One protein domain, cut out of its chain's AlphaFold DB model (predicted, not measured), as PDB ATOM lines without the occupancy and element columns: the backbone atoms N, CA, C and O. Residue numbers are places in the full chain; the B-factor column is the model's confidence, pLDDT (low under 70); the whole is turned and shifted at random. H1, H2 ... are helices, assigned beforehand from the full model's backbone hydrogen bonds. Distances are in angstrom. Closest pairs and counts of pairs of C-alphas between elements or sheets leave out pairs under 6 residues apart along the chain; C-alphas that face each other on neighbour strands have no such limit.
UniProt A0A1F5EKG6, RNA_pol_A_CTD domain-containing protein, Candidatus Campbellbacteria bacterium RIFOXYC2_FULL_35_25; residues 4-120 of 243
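Overview. This is residues 4 to 120 of the 243 residues of the protein "RNA_pol_A_CTD domain-containing protein" of Candidatus Campbellbacteria bacterium RIFOXYC2_FULL_35_25 (UniProt A0A1F5EKG6). Look for a compact set of crossed helices: the longest helix, H6, runs along one side, H4 crosses it, H3 and H4 meet near their ends as a V, and H1, whose centre is nearest to the mean of the C-alphas, packs with residues 8 to 12 on H4 and with residues 15 to 16 on H6. H5 sits at one end of the long axis and H7 at the other, while the short H2 lies beyond H1, on the side away from H4. The printed part has 117 residues with seven named helices, H1 to H7 in order, and no named strand; its class is all helix. It is compact, with a radius of gyration of the C-alphas of 14.0 A, and spans 40 by 32 by 25 A.

Arrangement. Start with H1, residues 4 to 16. It only just touches H2, residues 23 to 27, with 3 pairs of C-alphas within 8 A, the closest being Arg 10 and Thr 26 at 6.1 A. H3, residues 34 to 45, is close to H1 but not clearly touching: the closest C-alphas, of Tyr 9 and Ile 37, are 7.5 A apart. The hub is H4, residues 48 to 59, which touches four helices. It touches H1 at Ser 8 and Phe 59, whose C-alphas are 5.3 A apart, at a steep tilt of 67 degrees, opposite ways. It touches H3 at Val 44 and Ser 52, C-alphas 5.3 A apart, at a steep tilt of 53 degrees. It touches H5, residues 69 to 75, with the C-alphas of Lys 58 and Arg 69 closest at 7.1 A. H6, residues 80 to 100, touches H4 about perpendicular, at 74 degrees, with the C-alphas of Gly 51 and Val 90 closest at 6.2 A. It also touches H1, where the closest C-alphas, of Leu 16 and Lys 91, are 6.0 A apart, and H5, at Ala 73 and Glu 80, 5.2 A between C-alphas. H7, residues 107 to 120, only just touches H3, with 3 pairs within 8 A; the closest C-alphas, of Asp 36 and Val 108, are 7.4 A apart. H7 and H1 are near each other, while H7 and H5 are apart. In all seven helices every O i to N i+4 pair is within hydrogen-bond range.

Along the chain. Find C-alpha 4 at (312.005, 212.276, 287.559); from there H1 runs 19.4 A to residue 16. H2 follows at residues 23 to 27, then H3 covers 16.7 A and H4 16.5 A. After H5, find C-alpha 80 at (336.773, 207.578, 295.280), where H6 begins its 30.1 A. H7 runs 19.3 A to C-alpha 120 at (310.905, 211.956, 312.120).

Size, cuts and confidence. The C-alphas farthest apart, of Asp 77 and Ile 106, are 40.7 A apart. The printed part has no cut and no long link; the links H3 to H4 and H5 to H6 are tight. The mean pLDDT of the printed part is 73.6, and 45 residues are under 70: 4 to 5, 17 to 33, 35 to 36 and 97 to 120.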
ATOM      1  N   SER A   4     310.577 212.604 287.466       63.22
ATOM      2  CA  SER A   4     312.005 212.276 287.559       63.22
ATOM      3  C   SER A   4     312.848 213.373 288.234       63.22
ATOM      4  O   SER A   4     313.689 213.065 289.077       63.22
ATOM      5  N   ALA A   5     312.593 214.655 287.939       65.62
ATOM      6  CA  ALA A   5     313.331 215.769 288.545       65.62
ATOM      7  C   ALA A   5     312.994 215.908 290.039       65.62
ATOM      8  O   ALA A   5     313.877 216.104 290.869       65.62
ATOM      9  N   MET A   6     311.726 215.691 290.397       72.19
ATOM     10  CA  MET A   6     311.241 215.669 291.781       72.19
ATOM     11  C   MET A   6     311.938 214.602 292.630       72.19
ATOM     12  O   MET A   6     312.272 214.829 293.796       72.19
ATOM     13  N   LYS A   7     312.208 213.439 292.028       76.25
ATOM     14  CA  LYS A   7     312.933 212.338 292.666       76.25
ATOM     15  C   LYS A   7     314.375 212.726 293.013       76.25
ATOM     16  O   LYS A   7     314.874 212.284 294.046       76.25
ATOM     17  N   SER A   8     315.033 213.557 292.203       81.81
ATOM     18  CA  SER A   8     316.405 214.025 292.448       81.81
ATOM     19  C   SER A   8     316.499 214.921 293.688       81.81
ATOM     20  O   SER A   8     317.322 214.659 294.567       81.81
ATOM     21  N   TYR A   9     315.602 215.904 293.827       80.19
ATOM     22  CA  TYR A   9     315.570 216.801 294.993       80.19
ATOM     23  C   TYR A   9     315.245 216.053 296.297       80.19
ATOM     24  O   TYR A   9     315.880 216.283 297.326       80.19
ATOM     25  N   ARG A  10     314.336 215.065 296.257       78.00
ATOM     26  CA  ARG A  10     314.044 214.203 297.423       78.00
ATOM     27  C   ARG A  10     315.280 213.441 297.896       78.00
ATOM     28  O   ARG A  10     315.520 213.332 299.095       78.00
ATOM     29  N   LYS A  11     316.081 212.931 296.958       79.31
ATOM     30  CA  LYS A  11     317.317 212.203 297.276       79.31
ATOM     31  C   LYS A  11     318.379 213.105 297.901       79.31
ATOM     32  O   LYS A  11     319.039 212.648 298.828       79.31
ATOM     33  N   LEU A  12     318.511 214.353 297.442       81.31
ATOM     34  CA  LEU A  12     319.410 215.335 298.061       81.31
ATOM     35  C   LEU A  12     319.034 215.571 299.529       81.31
ATOM     36  O   LEU A  12     319.887 215.493 300.406       81.31
ATOM     37  N   ILE A  13     317.748 215.782 299.811       75.31
ATOM     38  CA  ILE A  13     317.274 215.981 301.184       75.31
ATOM     39  C   ILE A  13     317.530 214.741 302.057       75.31
ATOM     40  O   ILE A  13     318.039 214.871 303.165       75.31
ATOM     41  N   LEU A  14     317.258 213.530 301.561       72.12
ATOM     42  CA  LEU A  14     317.574 212.301 302.304       72.12
ATOM     43  C   LEU A  14     319.081 212.139 302.563       72.12
ATOM     44  O   LEU A  14     319.468 211.673 303.633       72.12
ATOM     45  N   PHE A  15     319.930 212.562 301.622       77.69
ATOM     46  CA  PHE A  15     321.383 212.566 301.791       77.69
ATOM     47  C   PHE A  15     321.849 213.506 302.908       77.69
ATOM     48  O   PHE A  15     322.686 213.100 303.718       77.69
ATOM     49  N   LEU A  16     321.265 214.705 303.019       71.00
ATOM     50  CA  LEU A  16     321.547 215.618 304.133       71.00
ATOM     51  C   LEU A  16     321.254 214.967 305.494       71.00
ATOM     52  O   LEU A  16     321.997 215.177 306.447       71.00
ATOM     53  N   PHE A  17     320.253 214.082 305.562       63.81
ATOM     54  CA  PHE A  17     319.918 213.319 306.772       63.81
ATOM     55  C   PHE A  17     320.696 212.022 306.964       63.81
ATOM     56  O   PHE A  17     320.450 211.310 307.934       63.81
ATOM     57  N   GLY A  18     321.606 211.673 306.051       63.91
ATOM     58  CA  GLY A  18     322.281 210.373 306.091       63.91
ATOM     59  C   GLY A  18     321.316 209.191 305.937       63.91
ATOM     60  O   GLY A  18     321.617 208.085 306.375       63.91
ATOM     61  N   VAL A  19     320.145 209.407 305.329       64.38
ATOM     62  CA  VAL A  19     319.158 208.358 305.075       64.38
ATOM     63  C   VAL A  19     319.376 207.799 303.675       64.38
ATOM     64  O   VAL A  19     319.414 208.533 302.685       64.38
ATOM     65  N   ASN A  20     319.459 206.470 303.575       64.38
ATOM     66  CA  ASN A  20     319.518 205.793 302.283       64.38
ATOM     67  C   ASN A  20     318.304 206.167 301.430       64.38
ATOM     68  O   ASN A  20     317.155 206.006 301.845       64.38
ATOM     69  N   SER A  21     318.564 206.649 300.215       63.91
ATOM     70  CA  SER A  21     317.554 207.207 299.313       63.91
ATOM     71  C   SER A  21     316.739 206.120 298.592       63.91
ATOM     72  O   SER A  21     316.641 206.105 297.362       63.91
ATOM     73  N   SER A  22     316.192 205.175 299.362       67.56
ATOM     74  CA  SER A  22     315.347 204.097 298.856       67.56
ATOM     75  C   SER A  22     314.042 204.652 298.287       67.56
ATOM     76  O   SER A  22     313.549 205.707 298.693       67.56
ATOM     77  N   GLU A  23     313.453 203.925 297.343       63.50
ATOM     78  CA  GLU A  23     312.203 204.333 296.701       63.50
ATOM     79  C   GLU A  23     311.065 204.497 297.720       63.50
ATOM     80  O   GLU A  23     310.339 205.492 297.686       63.50
ATOM     81  N   LYS A  24     311.012 203.601 298.714       65.50
ATOM     82  CA  LYS A  24     310.103 203.678 299.866       65.50
ATOM     83  C   LYS A  24     310.300 204.973 300.667       65.50
ATOM     84  O   LYS A  24     309.317 205.651 300.949       65.50
ATOM     85  N   ALA A  25     311.546 205.361 300.959       61.19
ATOM     86  CA  ALA A  25     311.849 206.602 301.679       61.19
ATOM     87  C   ALA A  25     311.433 207.852 300.883       61.19
ATOM     88  O   ALA A  25     310.894 208.802 301.445       61.19
ATOM     89  N   THR A  26     311.605 207.839 299.558       63.88
ATOM     90  CA  THR A  26     311.198 208.964 298.698       63.88
ATOM     91  C   THR A  26     309.686 209.062 298.461       63.88
ATOM     92  O   THR A  26     309.203 210.142 298.120       63.88
ATOM     93  N   LYS A  27     308.924 207.970 298.634       65.06
ATOM     94  CA  LYS A  27     307.466 207.924 298.401       65.06
ATOM     95  C   LYS A  27     306.663 208.627 299.505       65.06
ATOM     96  O   LYS A  27     305.595 209.157 299.224       65.06
ATOM     97  N   GLY A  28     307.190 208.675 300.732       59.44
ATOM     98  CA  GLY A  28     306.558 209.357 301.873       59.44
ATOM     99  C   GLY A  28     306.788 210.874 301.928       59.44
ATOM    100  O   GLY A  28     306.160 211.572 302.725       59.44
ATOM    101  N   MET A  29     307.679 211.409 301.087       64.69
ATOM    102  CA  MET A  29     307.976 212.841 301.053       64.69
ATOM    103  C   MET A  29     306.923 213.602 300.241       64.69
ATOM    104  O   MET A  29     306.537 213.174 299.154       64.69
ATOM    105  N   LEU A  30     306.504 214.771 300.736       61.78
ATOM    106  CA  LEU A  30     305.635 215.678 299.977       61.78
ATOM    107  C   LEU A  30     306.284 216.084 298.635       61.78
ATOM    108  O   LEU A  30     307.512 216.024 298.486       61.78
ATOM    109  N   PRO A  31     305.493 216.430 297.608       64.00
ATOM    110  CA  PRO A  31     306.033 217.059 296.410       64.00
ATOM    111  C   PRO A  31     306.596 218.445 296.759       64.00
ATOM    112  O   PRO A  31     305.931 219.224 297.433       64.00
ATOM    113  N   PHE A  32     307.814 218.729 296.304       66.50
ATOM    114  CA  PHE A  32     308.340 220.091 296.189       66.50
ATOM    115  C   PHE A  32     307.498 220.921 295.206       66.50
ATOM    116  O   PHE A  32     307.065 220.434 294.158       66.50
ATOM    117  N   ILE A  33     307.278 222.182 295.531       67.50
ATOM    118  CA  ILE A  33     306.775 223.174 294.584       67.50
ATOM    119  C   ILE A  33     307.954 223.888 293.914       67.50
ATOM    120  O   ILE A  33     309.106 223.761 294.326       67.50
ATOM    121  N   GLU A  34     307.681 224.619 292.839       70.94
ATOM    122  CA  GLU A  34     308.713 225.232 291.994       70.94
ATOM    123  C   GLU A  34     309.610 226.220 292.759       70.94
ATOM    124  O   GLU A  34     310.823 226.224 292.568       70.94
ATOM    125  N   SER A  35     309.051 226.953 293.727       66.44
ATOM    126  CA  SER A  35     309.820 227.836 294.614       66.44
ATOM    127  C   SER A  35     310.858 227.094 295.453       66.44
ATOM    128  O   SER A  35     311.932 227.622 295.725       66.44
ATOM    129  N   ASP A  36     310.555 225.865 295.863       67.25
ATOM    130  CA  ASP A  36     311.440 225.070 296.714       67.25
ATOM    131  C   ASP A  36     312.667 224.610 295.937       67.25
ATOM    132  O   ASP A  36     313.761 224.481 296.477       67.25
ATOM    133  N   ILE A  37     312.467 224.370 294.647       73.12
ATOM    134  CA  ILE A  37     313.503 223.942 293.723       73.12
ATOM    135  C   ILE A  37     314.464 225.084 293.443       73.12
ATOM    136  O   ILE A  37     315.670 224.863 293.492       73.12
ATOM    137  N   THR A  38     313.948 226.289 293.201       74.19
ATOM    138  CA  THR A  38     314.779 227.488 293.029       74.19
ATOM    139  C   THR A  38     315.684 227.682 294.237       74.19
ATOM    140  O   THR A  38     316.896 227.752 294.091       74.19
ATOM    141  N   ILE A  39     315.115 227.600 295.439       71.81
ATOM    142  CA  ILE A  39     315.862 227.697 296.697       71.81
ATOM    143  C   ILE A  39     316.949 226.622 296.801       71.81
ATOM    144  O   ILE A  39     318.062 226.906 297.239       71.81
ATOM    145  N   ILE A  40     316.630 225.371 296.453       74.56
ATOM    146  CA  ILE A  40     317.612 224.284 296.507       74.56
ATOM    147  C   ILE A  40     318.723 224.505 295.477       74.56
ATOM    148  O   ILE A  40     319.879 224.233 295.788       74.56
ATOM    149  N   ASN A  41     318.407 224.997 294.281       78.44
ATOM    150  CA  ASN A  41     319.417 225.294 293.271       78.44
ATOM    151  C   ASN A  41     320.325 226.445 293.715       78.44
ATOM    152  O   ASN A  41     321.536 226.269 293.690       78.44
ATOM    153  N   ASP A  42     319.765 227.529 294.257       77.06
ATOM    154  CA  ASP A  42     320.544 228.641 294.818       77.06
ATOM    155  C   ASP A  42     321.486 228.162 295.941       77.06
ATOM    156  O   ASP A  42     322.645 228.573 296.028       77.06
ATOM    157  N   LEU A  43     321.012 227.237 296.790       74.88
ATOM    158  CA  LEU A  43     321.837 226.596 297.818       74.88
ATOM    159  C   LEU A  43     322.967 225.765 297.201       74.88
ATOM    160  O   LEU A  43     324.111 225.865 297.638       74.88
ATOM    161  N   VAL A  44     322.663 224.949 296.194       79.31
ATOM    162  CA  VAL A  44     323.659 224.102 295.524       79.31
ATOM    163  C   VAL A  44     324.713 224.951 294.810       79.31
ATOM    164  O   VAL A  44     325.895 224.622 294.878       79.31
ATOM    165  N   ASP A  45     324.318 226.062 294.197       82.06
ATOM    166  CA  ASP A  45     325.228 226.974 293.503       82.06
ATOM    167  C   ASP A  45     326.150 227.728 294.473       82.06
ATOM    168  O   ASP A  45     327.304 228.010 294.145       82.06
ATOM    169  N   SER A  46     325.712 227.949 295.718       80.62
ATOM    170  CA  SER A  46     326.552 228.554 296.761       80.62
ATOM    171  C   SER A  46     327.668 227.643 297.305       80.62
ATOM    172  O   SER A  46     328.533 228.109 298.045       80.62
ATOM    173  N   LEU A  47     327.709 226.364 296.907       77.69
ATOM    174  CA  LEU A  47     328.762 225.405 297.285       77.69
ATOM    175  C   LEU A  47     330.075 225.576 296.507       77.69
ATOM    176  O   LEU A  47     331.026 224.818 296.723       77.69
ATOM    177  N   GLY A  48     330.120 226.533 295.579       79.25
ATOM    178  CA  GLY A  48     331.214 226.689 294.630       79.25
ATOM    179  C   GLY A  48     331.182 225.640 293.516       79.25
ATOM    180  O   GLY A  48     330.445 224.652 293.564       79.25
ATOM    181  N   GLU A  49     332.009 225.853 292.493       81.00
ATOM    182  CA  GLU A  49     331.961 225.115 291.224       81.00
ATOM    183  C   GLU A  49     332.069 223.593 291.411       81.00
ATOM    184  O   GLU A  49     331.196 222.837 290.983       81.00
ATOM    185  N   MET A  50     333.085 223.128 292.144       79.25
ATOM    186  CA  MET A  50     333.285 221.695 292.389       79.25
ATOM    187  C   MET A  50     332.177 221.070 293.252       79.25
ATOM    188  O   MET A  50     331.772 219.934 293.001       79.25
ATOM    189  N   GLY A  51     331.653 221.796 294.245       81.06
ATOM    190  CA  GLY A  51     330.575 221.308 295.110       81.06
ATOM    191  C   GLY A  51     329.255 221.144 294.354       81.06
ATOM    192  O   GLY A  51     328.631 220.079 294.416       81.06
ATOM    193  N   SER A  52     328.879 222.160 293.568       83.56
ATOM    194  CA  SER A  52     327.687 222.139 292.711       83.56
ATOM    195  C   SER A  52     327.767 221.032 291.653       83.56
ATOM    196  O   SER A  52     326.794 220.309 291.408       83.56
ATOM    197  N   LEU A  53     328.948 220.809 291.061       83.75
ATOM    198  CA  LEU A  53     329.153 219.734 290.090       83.75
ATOM    199  C   LEU A  53     328.986 218.344 290.713       83.75
ATOM    200  O   LEU A  53     328.226 217.535 290.176       83.75
ATOM    201  N   ILE A  54     329.630 218.067 291.851       84.50
ATOM    202  CA  ILE A  54     329.552 216.757 292.520       84.50
ATOM    203  C   ILE A  54     328.114 216.439 292.938       84.50
ATOM    204  O   ILE A  54     327.610 215.353 292.644       84.50
ATOM    205  N   ILE A  55     327.417 217.393 293.558       84.38
ATOM    206  CA  ILE A  55     326.012 217.233 293.961       84.38
ATOM    207  C   ILE A  55     325.098 217.092 292.745       84.38
ATOM    208  O   ILE A  55     324.236 216.206 292.706       84.38
ATOM    209  N   GLY A  56     325.336 217.894 291.708       85.81
ATOM    210  CA  GLY A  56     324.625 217.811 290.444       85.81
ATOM    211  C   GLY A  56     324.736 216.430 289.796       85.81
ATOM    212  O   GLY A  56     323.717 215.857 289.415       85.81
ATOM    213  N   TRP A  57     325.937 215.849 289.730       88.31
ATOM    214  CA  TRP A  57     326.155 214.500 289.195       88.31
ATOM    215  C   TRP A  57     325.601 213.400 290.104       88.31
ATOM    216  O   TRP A  57     324.976 212.457 289.617       88.31
ATOM    217  N   LYS A  58     325.773 213.512 291.423       84.75
ATOM    218  CA  LYS A  58     325.341 212.495 292.393       84.75
ATOM    219  C   LYS A  58     323.824 212.327 292.455       84.75
ATOM    220  O   LYS A  58     323.320 211.205 292.612       84.75
ATOM    221  N   PHE A  59     323.090 213.431 292.347       85.38
ATOM    222  CA  PHE A  59     321.632 213.435 292.473       85.38
ATOM    223  C   PHE A  59     320.908 213.617 291.143       85.38
ATOM    224  O   PHE A  59     319.737 213.256 291.060       85.38
ATOM    225  N   GLY A  60     321.598 214.074 290.097       82.81
ATOM    226  CA  GLY A  60     320.993 214.399 288.809       82.81
ATOM    227  C   GLY A  60     320.187 215.697 288.874       82.81
ATOM    228  O   GLY A  60     318.997 215.704 288.557       82.81
ATOM    229  N   LEU A  61     320.820 216.763 289.374       82.69
ATOM    230  CA  LEU A  61     320.254 218.115 289.477       82.69
ATOM    231  C   LEU A  61     320.751 218.993 288.321       82.69
ATOM    232  O   LEU A  61     321.758 218.676 287.685       82.69
ATOM    233  N   GLY A  62     320.035 220.082 288.024       75.00
ATOM    234  CA  GLY A  62     320.413 221.014 286.950       75.00
ATOM    235  C   GLY A  62     320.512 220.360 285.565       75.00
ATOM    236  O   GLY A  62     321.402 220.685 284.788       75.00
ATOM    237  N   GLY A  63     319.667 219.361 285.281       75.06
ATOM    238  CA  GLY A  63     319.669 218.627 284.005       75.06
ATOM    239  C   GLY A  63     320.755 217.551 283.868       75.06
ATOM    240  O   GLY A  63     320.791 216.852 282.855       75.06
ATOM    241  N   LYS A  64     321.612 217.358 284.879       81.56
ATOM    242  CA  LYS A  64     322.663 216.333 284.853       81.56
ATOM    243  C   LYS A  64     322.077 214.923 285.013       81.56
ATOM    244  O   LYS A  64     321.142 214.697 285.781       81.56
ATOM    245  N   LYS A  65     322.657 213.937 284.320       84.25
ATOM    246  CA  LYS A  65     322.321 212.515 284.514       84.25
ATOM    247  C   LYS A  65     323.025 211.991 285.765       84.25
ATOM    248  O   LYS A  65     324.228 212.185 285.914       84.25
ATOM    249  N   ARG A  66     322.285 211.290 286.629       86.94
ATOM    250  CA  ARG A  66     322.825 210.705 287.863       86.94
ATOM    251  C   ARG A  66     324.012 209.769 287.583       86.94
ATOM    252  O   ARG A  66     323.910 208.911 286.709       86.94
ATOM    253  N   LYS A  67     325.076 209.896 288.377       89.19
ATOM    254  CA  LYS A  67     326.303 209.084 288.340       89.19
ATOM    255  C   LYS A  67     326.618 208.491 289.715       89.19
ATOM    256  O   LYS A  67     326.203 209.039 290.738       89.19
ATOM    257  N   THR A  68     327.300 207.348 289.743       89.62
ATOM    258  CA  THR A  68     327.809 206.766 290.995       89.62
ATOM    259  C   THR A  68     329.058 207.510 291.466       89.62
ATOM    260  O   THR A  68     329.671 208.248 290.698       89.62
ATOM    261  N   ARG A  69     329.461 207.316 292.729       90.06
ATOM    262  CA  ARG A  69     330.702 207.907 293.258       90.06
ATOM    263  C   ARG A  69     331.917 207.492 292.430       90.06
ATOM    264  O   ARG A  69     332.724 208.349 292.092       90.06
ATOM    265  N   LYS A  70     331.986 206.214 292.051       91.06
ATOM    266  CA  LYS A  70     333.015 205.669 291.165       91.06
ATOM    267  C   LYS A  70     333.040 206.370 289.809       91.06
ATOM    268  O   LYS A  70     334.095 206.803 289.367       91.06
ATOM    269  N   ASP A  71     331.878 206.558 289.184       92.12
ATOM    270  CA  ASP A  71     331.796 207.269 287.900       92.12
ATOM    271  C   ASP A  71     332.269 208.723 288.023       92.12
ATOM    272  O   ASP A  71     332.915 209.241 287.119       92.12
ATOM    273  N   ILE A  72     331.935 209.395 289.130       90.81
ATOM    274  CA  ILE A  72     332.374 210.771 289.397       90.81
ATOM    275  C   ILE A  72     333.890 210.799 289.615       90.81
ATOM    276  O   ILE A  72     334.570 211.618 289.014       90.81
ATOM    277  N   ALA A  73     334.429 209.879 290.411       91.06
ATOM    278  CA  ALA A  73     335.861 209.752 290.663       91.06
ATOM    279  C   ALA A  73     336.658 209.584 289.356       91.06
ATOM    280  O   ALA A  73     337.616 210.312 289.119       91.06
ATOM    281  N   HIS A  74     336.176 208.719 288.457       93.31
ATOM    282  CA  HIS A  74     336.756 208.527 287.125       93.31
ATOM    283  C   HIS A  74     336.676 209.783 286.241       93.31
ATOM    284  O   HIS A  74     337.598 210.043 285.478       93.31
ATOM    285  N   LEU A  75     335.592 210.566 286.315       89.56
ATOM    286  CA  LEU A  75     335.449 211.791 285.513       89.56
ATOM    287  C   LEU A  75     336.456 212.880 285.883       89.56
ATOM    288  O   LEU A  75     336.814 213.681 285.024       89.56
ATOM    289  N   TYR A  76     336.851 212.932 287.151       87.88
ATOM    290  CA  TYR A  76     337.771 213.939 287.675       87.88
ATOM    291  C   TYR A  76     339.193 213.405 287.864       87.88
ATOM    292  O   TYR A  76     340.026 214.137 288.382       87.88
ATOM    293  N   ASP A  77     339.457 212.160 287.460       92.00
ATOM    294  CA  ASP A  77     340.743 211.477 287.636       92.00
ATOM    295  C   ASP A  77     341.264 211.530 289.086       92.00
ATOM    296  O   ASP A  77     342.405 211.882 289.375       92.00
ATOM    297  N   VAL A  78     340.381 211.215 290.039       90.06
ATOM    298  CA  VAL A  78     340.703 211.192 291.474       90.06
ATOM    299  C   VAL A  78     340.231 209.897 292.134       90.06
ATOM    300  O   VAL A  78     339.255 209.294 291.687       90.06
ATOM    301  N   PRO A  79     340.851 209.461 293.244       93.31
ATOM    302  CA  PRO A  79     340.353 208.329 294.021       93.31
ATOM    303  C   PRO A  79     338.944 208.558 294.598       93.31
ATOM    304  O   PRO A  79     338.597 209.663 295.016       93.31
ATOM    305  N   GLU A  80     338.149 207.491 294.747       92.50
ATOM    306  CA  GLU A  80     336.773 207.578 295.280       92.50
ATOM    307  C   GLU A  80     336.681 208.218 296.675       92.50
ATOM    308  O   GLU A  80     335.694 208.892 296.977       92.50
ATOM    309  N   HIS A  81     337.696 208.039 297.525       91.31
ATOM    310  CA  HIS A  81     337.710 208.624 298.868       91.31
ATOM    311  C   HIS A  81     337.804 210.160 298.840       91.31
ATOM    312  O   HIS A  81     337.305 210.810 299.756       91.31
ATOM    313  N   VAL A  82     338.387 210.748 297.788       88.06
ATOM    314  CA  VAL A  82     338.430 212.207 297.592       88.06
ATOM    315  C   VAL A  82     337.027 212.731 297.305       88.06
ATOM    316  O   VAL A  82     336.604 213.725 297.893       88.06
ATOM    317  N   ILE A  83     336.264 212.015 296.469       89.81
ATOM    318  CA  ILE A  83     334.856 212.338 296.215       89.81
ATOM    319  C   ILE A  83     334.027 212.171 297.488       89.81
ATOM    320  O   ILE A  83     333.227 213.046 297.789       89.81
ATOM    321  N   LEU A  84     334.231 211.099 298.265       87.44
ATOM    322  CA  LEU A  84     333.546 210.911 299.551       87.44
ATOM    323  C   LEU A  84     333.822 212.074 300.514       87.44
ATOM    324  O   LEU A  84     332.879 212.672 301.019       87.44
ATOM    325  N   LYS A  85     335.093 212.444 300.706       86.00
ATOM    326  CA  LYS A  85     335.462 213.579 301.558       86.00
ATOM    327  C   LYS A  85     334.785 214.867 301.087       86.00
ATOM    328  O   LYS A  85     334.280 215.632 301.902       86.00
ATOM    329  N   LYS A  86     334.717 215.088 299.770       84.81
ATOM    330  CA  LYS A  86     334.056 216.269 299.212       84.81
ATOM    331  C   LYS A  86     332.537 216.234 299.369       84.81
ATOM    332  O   LYS A  86     331.929 217.275 299.590       84.81
ATOM    333  N   GLU A  87     331.922 215.057 299.283       85.56
ATOM    334  CA  GLU A  87     330.505 214.861 299.599       85.56
ATOM    335  C   GLU A  87     330.207 215.216 301.061       85.56
ATOM    336  O   GLU A  87     329.194 215.867 301.315       85.56
ATOM    337  N   ASP A  88     331.082 214.826 301.989       81.38
ATOM    338  CA  ASP A  88     330.953 215.139 303.414       81.38
ATOM    339  C   ASP A  88     331.153 216.642 303.674       81.38
ATOM    340  O   ASP A  88     330.286 217.268 304.277       81.38
ATOM    341  N   GLU A  89     332.197 217.265 303.109       81.31
ATOM    342  CA  GLU A  89     332.415 218.723 303.188       81.31
ATOM    343  C   GLU A  89     331.208 219.516 302.670       81.31
ATOM    344  O   GLU A  89     330.777 220.500 303.273       81.31
ATOM    345  N   VAL A  90     330.643 219.088 301.540       82.12
ATOM    346  CA  VAL A  90     329.456 219.714 300.957       82.12
ATOM    347  C   VAL A  90     328.234 219.515 301.847       82.12
ATOM    348  O   VAL A  90     327.449 220.444 302.026       82.12
ATOM    349  N   LYS A  91     328.058 218.317 302.408       78.62
ATOM    350  CA  LYS A  91     326.963 218.029 303.333       78.62
ATOM    351  C   LYS A  91     327.048 218.925 304.566       78.62
ATOM    352  O   LYS A  91     326.044 219.541 304.914       78.62
ATOM    353  N   ASP A  92     328.226 219.044 305.167       75.75
ATOM    354  CA  ASP A  92     328.464 219.897 306.332       75.75
ATOM    355  C   ASP A  92     328.235 221.371 305.997       75.75
ATOM    356  O   ASP A  92     327.553 222.072 306.739       75.75
ATOM    357  N   THR A  93     328.703 221.822 304.830       77.69
ATOM    358  CA  THR A  93     328.478 223.190 304.340       77.69
ATOM    359  C   THR A  93     326.987 223.480 304.152       77.69
ATOM    360  O   THR A  93     326.496 224.506 304.618       77.69
ATOM    361  N   LEU A  94     326.232 222.569 303.528       74.44
ATOM    362  CA  LEU A  94     324.783 222.712 303.367       74.44
ATOM    363  C   LEU A  94     324.068 222.738 304.723       74.44
ATOM    364  O   LEU A  94     323.187 223.568 304.936       74.44
ATOM    365  N   LEU A  95     324.445 221.860 305.654       71.62
ATOM    366  CA  LEU A  95     323.876 221.839 307.004       71.62
ATOM    367  C   LEU A  95     324.185 223.135 307.773       71.62
ATOM    368  O   LEU A  95     323.295 223.682 308.426       71.62
ATOM    369  N   ASP A  96     325.401 223.664 307.642       72.38
ATOM    370  CA  ASP A  96     325.828 224.926 308.249       72.38
ATOM    371  C   ASP A  96     325.070 226.130 307.665       72.38
ATOM    372  O   ASP A  96     324.543 226.960 308.408       72.38
ATOM    373  N   MET A  97     324.913 226.185 306.339       67.44
ATOM    374  CA  MET A  97     324.127 227.213 305.643       67.44
ATOM    375  C   MET A  97     322.655 227.205 306.078       67.44
ATOM    376  O   MET A  97     322.063 228.267 306.303       67.44
ATOM    377  N   LEU A  98     322.076 226.013 306.258       64.88
ATOM    378  CA  LEU A  98     320.721 225.837 306.785       64.88
ATOM    379  C   LEU A  98     320.597 226.273 308.256       64.88
ATOM    380  O   LEU A  98     319.522 226.716 308.674       64.88
ATOM    381  N   GLY A  99     321.683 226.188 309.031       58.34
ATOM    382  CA  GLY A  99     321.759 226.629 310.425       58.34
ATOM    383  C   GLY A  99     321.999 228.134 310.610       58.34
ATOM    384  O   GLY A  99     321.432 228.728 311.528       58.34
ATOM    385  N   LYS A 100     322.800 228.771 309.743       51.94
ATOM    386  CA  LYS A 100     323.324 230.139 309.954       51.94
ATOM    387  C   LYS A 100     322.608 231.267 309.205       51.94
ATOM    388  O   LYS A 100     322.740 232.425 309.598       51.94
ATOM    389  N   SER A 101     321.843 231.005 308.146       48.16
ATOM    390  CA  SER A 101     321.336 232.097 307.297       48.16
ATOM    391  C   SER A 101     320.030 232.739 307.805       48.16
ATOM    392  O   SER A 101     318.976 232.100 307.861       48.16
ATOM    393  N   LYS A 102     320.074 234.051 308.105       46.62
ATOM    394  CA  LYS A 102     318.889 234.936 308.216       46.62
ATOM    395  C   LYS A 102     318.232 235.229 306.848       46.62
ATOM    396  O   LYS A 102     317.119 235.741 306.827       46.62
ATOM    397  N   ILE A 103     318.895 234.901 305.730       44.34
ATOM    398  CA  ILE A 103     318.485 235.227 304.347       44.34
ATOM    399  C   ILE A 103     317.523 234.167 303.768       44.34
ATOM    400  O   ILE A 103     316.631 234.507 302.996       44.34
ATOM    401  N   PHE A 104     317.597 232.904 304.210       47.47
ATOM    402  CA  PHE A 104     316.646 231.839 303.837       47.47
ATOM    403  C   PHE A 104     315.360 231.926 304.683       47.47
ATOM    404  O   PHE A 104     315.062 231.117 305.569       47.47
ATOM    405  N   ASN A 105     314.640 233.012 304.429       48.88
ATOM    406  CA  ASN A 105     313.558 233.599 305.204       48.88
ATOM    407  C   ASN A 105     312.317 232.686 305.246       48.88
ATOM    408  O   ASN A 105     311.622 232.555 304.248       48.88
ATOM    409  N   ILE A 106     312.052 232.052 306.398       50.47
ATOM    410  CA  ILE A 106     310.824 231.322 306.801       50.47
ATOM    411  C   ILE A 106     310.417 230.116 305.929       50.47
ATOM    412  O   ILE A 106     310.157 229.051 306.482       50.47
ATOM    413  N   SER A 107     310.380 230.233 304.605       47.34
ATOM    414  CA  SER A 107     309.912 229.222 303.655       47.34
ATOM    415  C   SER A 107     310.796 227.980 303.631       47.34
ATOM    416  O   SER A 107     310.272 226.880 303.754       47.34
ATOM    417  N   VAL A 108     312.126 228.125 303.607       50.38
ATOM    418  CA  VAL A 108     313.058 226.976 303.665       50.38
ATOM    419  C   VAL A 108     312.982 226.278 305.008       50.38
ATOM    420  O   VAL A 108     312.877 225.060 305.070       50.38
ATOM    421  N   LYS A 109     312.958 227.050 306.101       53.78
ATOM    422  CA  LYS A 109     312.805 226.506 307.453       53.78
ATOM    423  C   LYS A 109     311.467 225.798 307.623       53.78
ATOM    424  O   LYS A 109     311.432 224.742 308.235       53.78
ATOM    425  N   LYS A 110     310.373 226.338 307.080       55.78
ATOM    426  CA  LYS A 110     309.034 225.731 307.121       55.78
ATOM    427  C   LYS A 110     308.977 224.467 306.273       55.78
ATOM    428  O   LYS A 110     308.479 223.452 306.748       55.78
ATOM    429  N   LEU A 111     309.522 224.516 305.064       54.97
ATOM    430  CA  LEU A 111     309.588 223.386 304.153       54.97
ATOM    431  C   LEU A 111     310.398 222.245 304.746       54.97
ATOM    432  O   LEU A 111     309.897 221.129 304.881       54.97
ATOM    433  N   LEU A 112     311.619 222.549 305.180       59.97
ATOM    434  CA  LEU A 112     312.456 221.602 305.881       59.97
ATOM    435  C   LEU A 112     311.716 221.104 307.115       59.97
ATOM    436  O   LEU A 112     311.488 219.911 307.197       59.97
ATOM    437  N   ARG A 113     311.200 221.957 308.002       60.16
ATOM    438  CA  ARG A 113     310.452 221.515 309.192       60.16
ATOM    439  C   ARG A 113     309.296 220.565 308.867       60.16
ATOM    440  O   ARG A 113     309.095 219.623 309.620       60.16
ATOM    441  N   ILE A 114     308.566 220.760 307.768       61.94
ATOM    442  CA  ILE A 114     307.493 219.849 307.334       61.94
ATOM    443  C   ILE A 114     308.066 218.501 306.866       61.94
ATOM    444  O   ILE A 114     307.583 217.451 307.291       61.94
ATOM    445  N   HIS A 115     309.103 218.509 306.025       61.69
ATOM    446  CA  HIS A 115     309.751 217.282 305.550       61.69
ATOM    447  C   HIS A 115     310.491 216.531 306.667       61.69
ATOM    448  O   HIS A 115     310.380 215.308 306.761       61.69
ATOM    449  N   PHE A 116     311.184 217.255 307.543       59.66
ATOM    450  CA  PHE A 116     311.799 216.771 308.775       59.66
ATOM    451  C   PHE A 116     310.742 216.163 309.691       59.66
ATOM    452  O   PHE A 116     310.907 215.021 310.097       59.66
ATOM    453  N   LYS A 117     309.635 216.870 309.968       63.88
ATOM    454  CA  LYS A 117     308.552 216.379 310.834       63.88
ATOM    455  C   LYS A 117     308.004 215.049 310.325       63.88
ATOM    456  O   LYS A 117     307.996 214.091 311.084       63.88
ATOM    457  N   LYS A 118     307.668 214.947 309.035       63.75
ATOM    458  CA  LYS A 118     307.195 213.682 308.444       63.75
ATOM    459  C   LYS A 118     308.238 212.564 308.489       63.75
ATOM    460  O   LYS A 118     307.894 211.415 308.733       63.75
ATOM    461  N   THR A 119     309.508 212.888 308.243       59.38
ATOM    462  CA  THR A 119     310.596 211.896 308.284       59.38
ATOM    463  C   THR A 119     310.819 211.389 309.707       59.38
ATOM    464  O   THR A 119     310.979 210.190 309.906       59.38
ATOM    465  N   VAL A 120     310.794 212.286 310.695       63.47
ATOM    466  CA  VAL A 120     310.905 211.956 312.120       63.47
ATOM    467  C   VAL A 120     309.697 211.145 312.582       63.47
ATOM    468  O   VAL A 120     309.891 210.128 313.232       63.47
TER     469      VAL A 120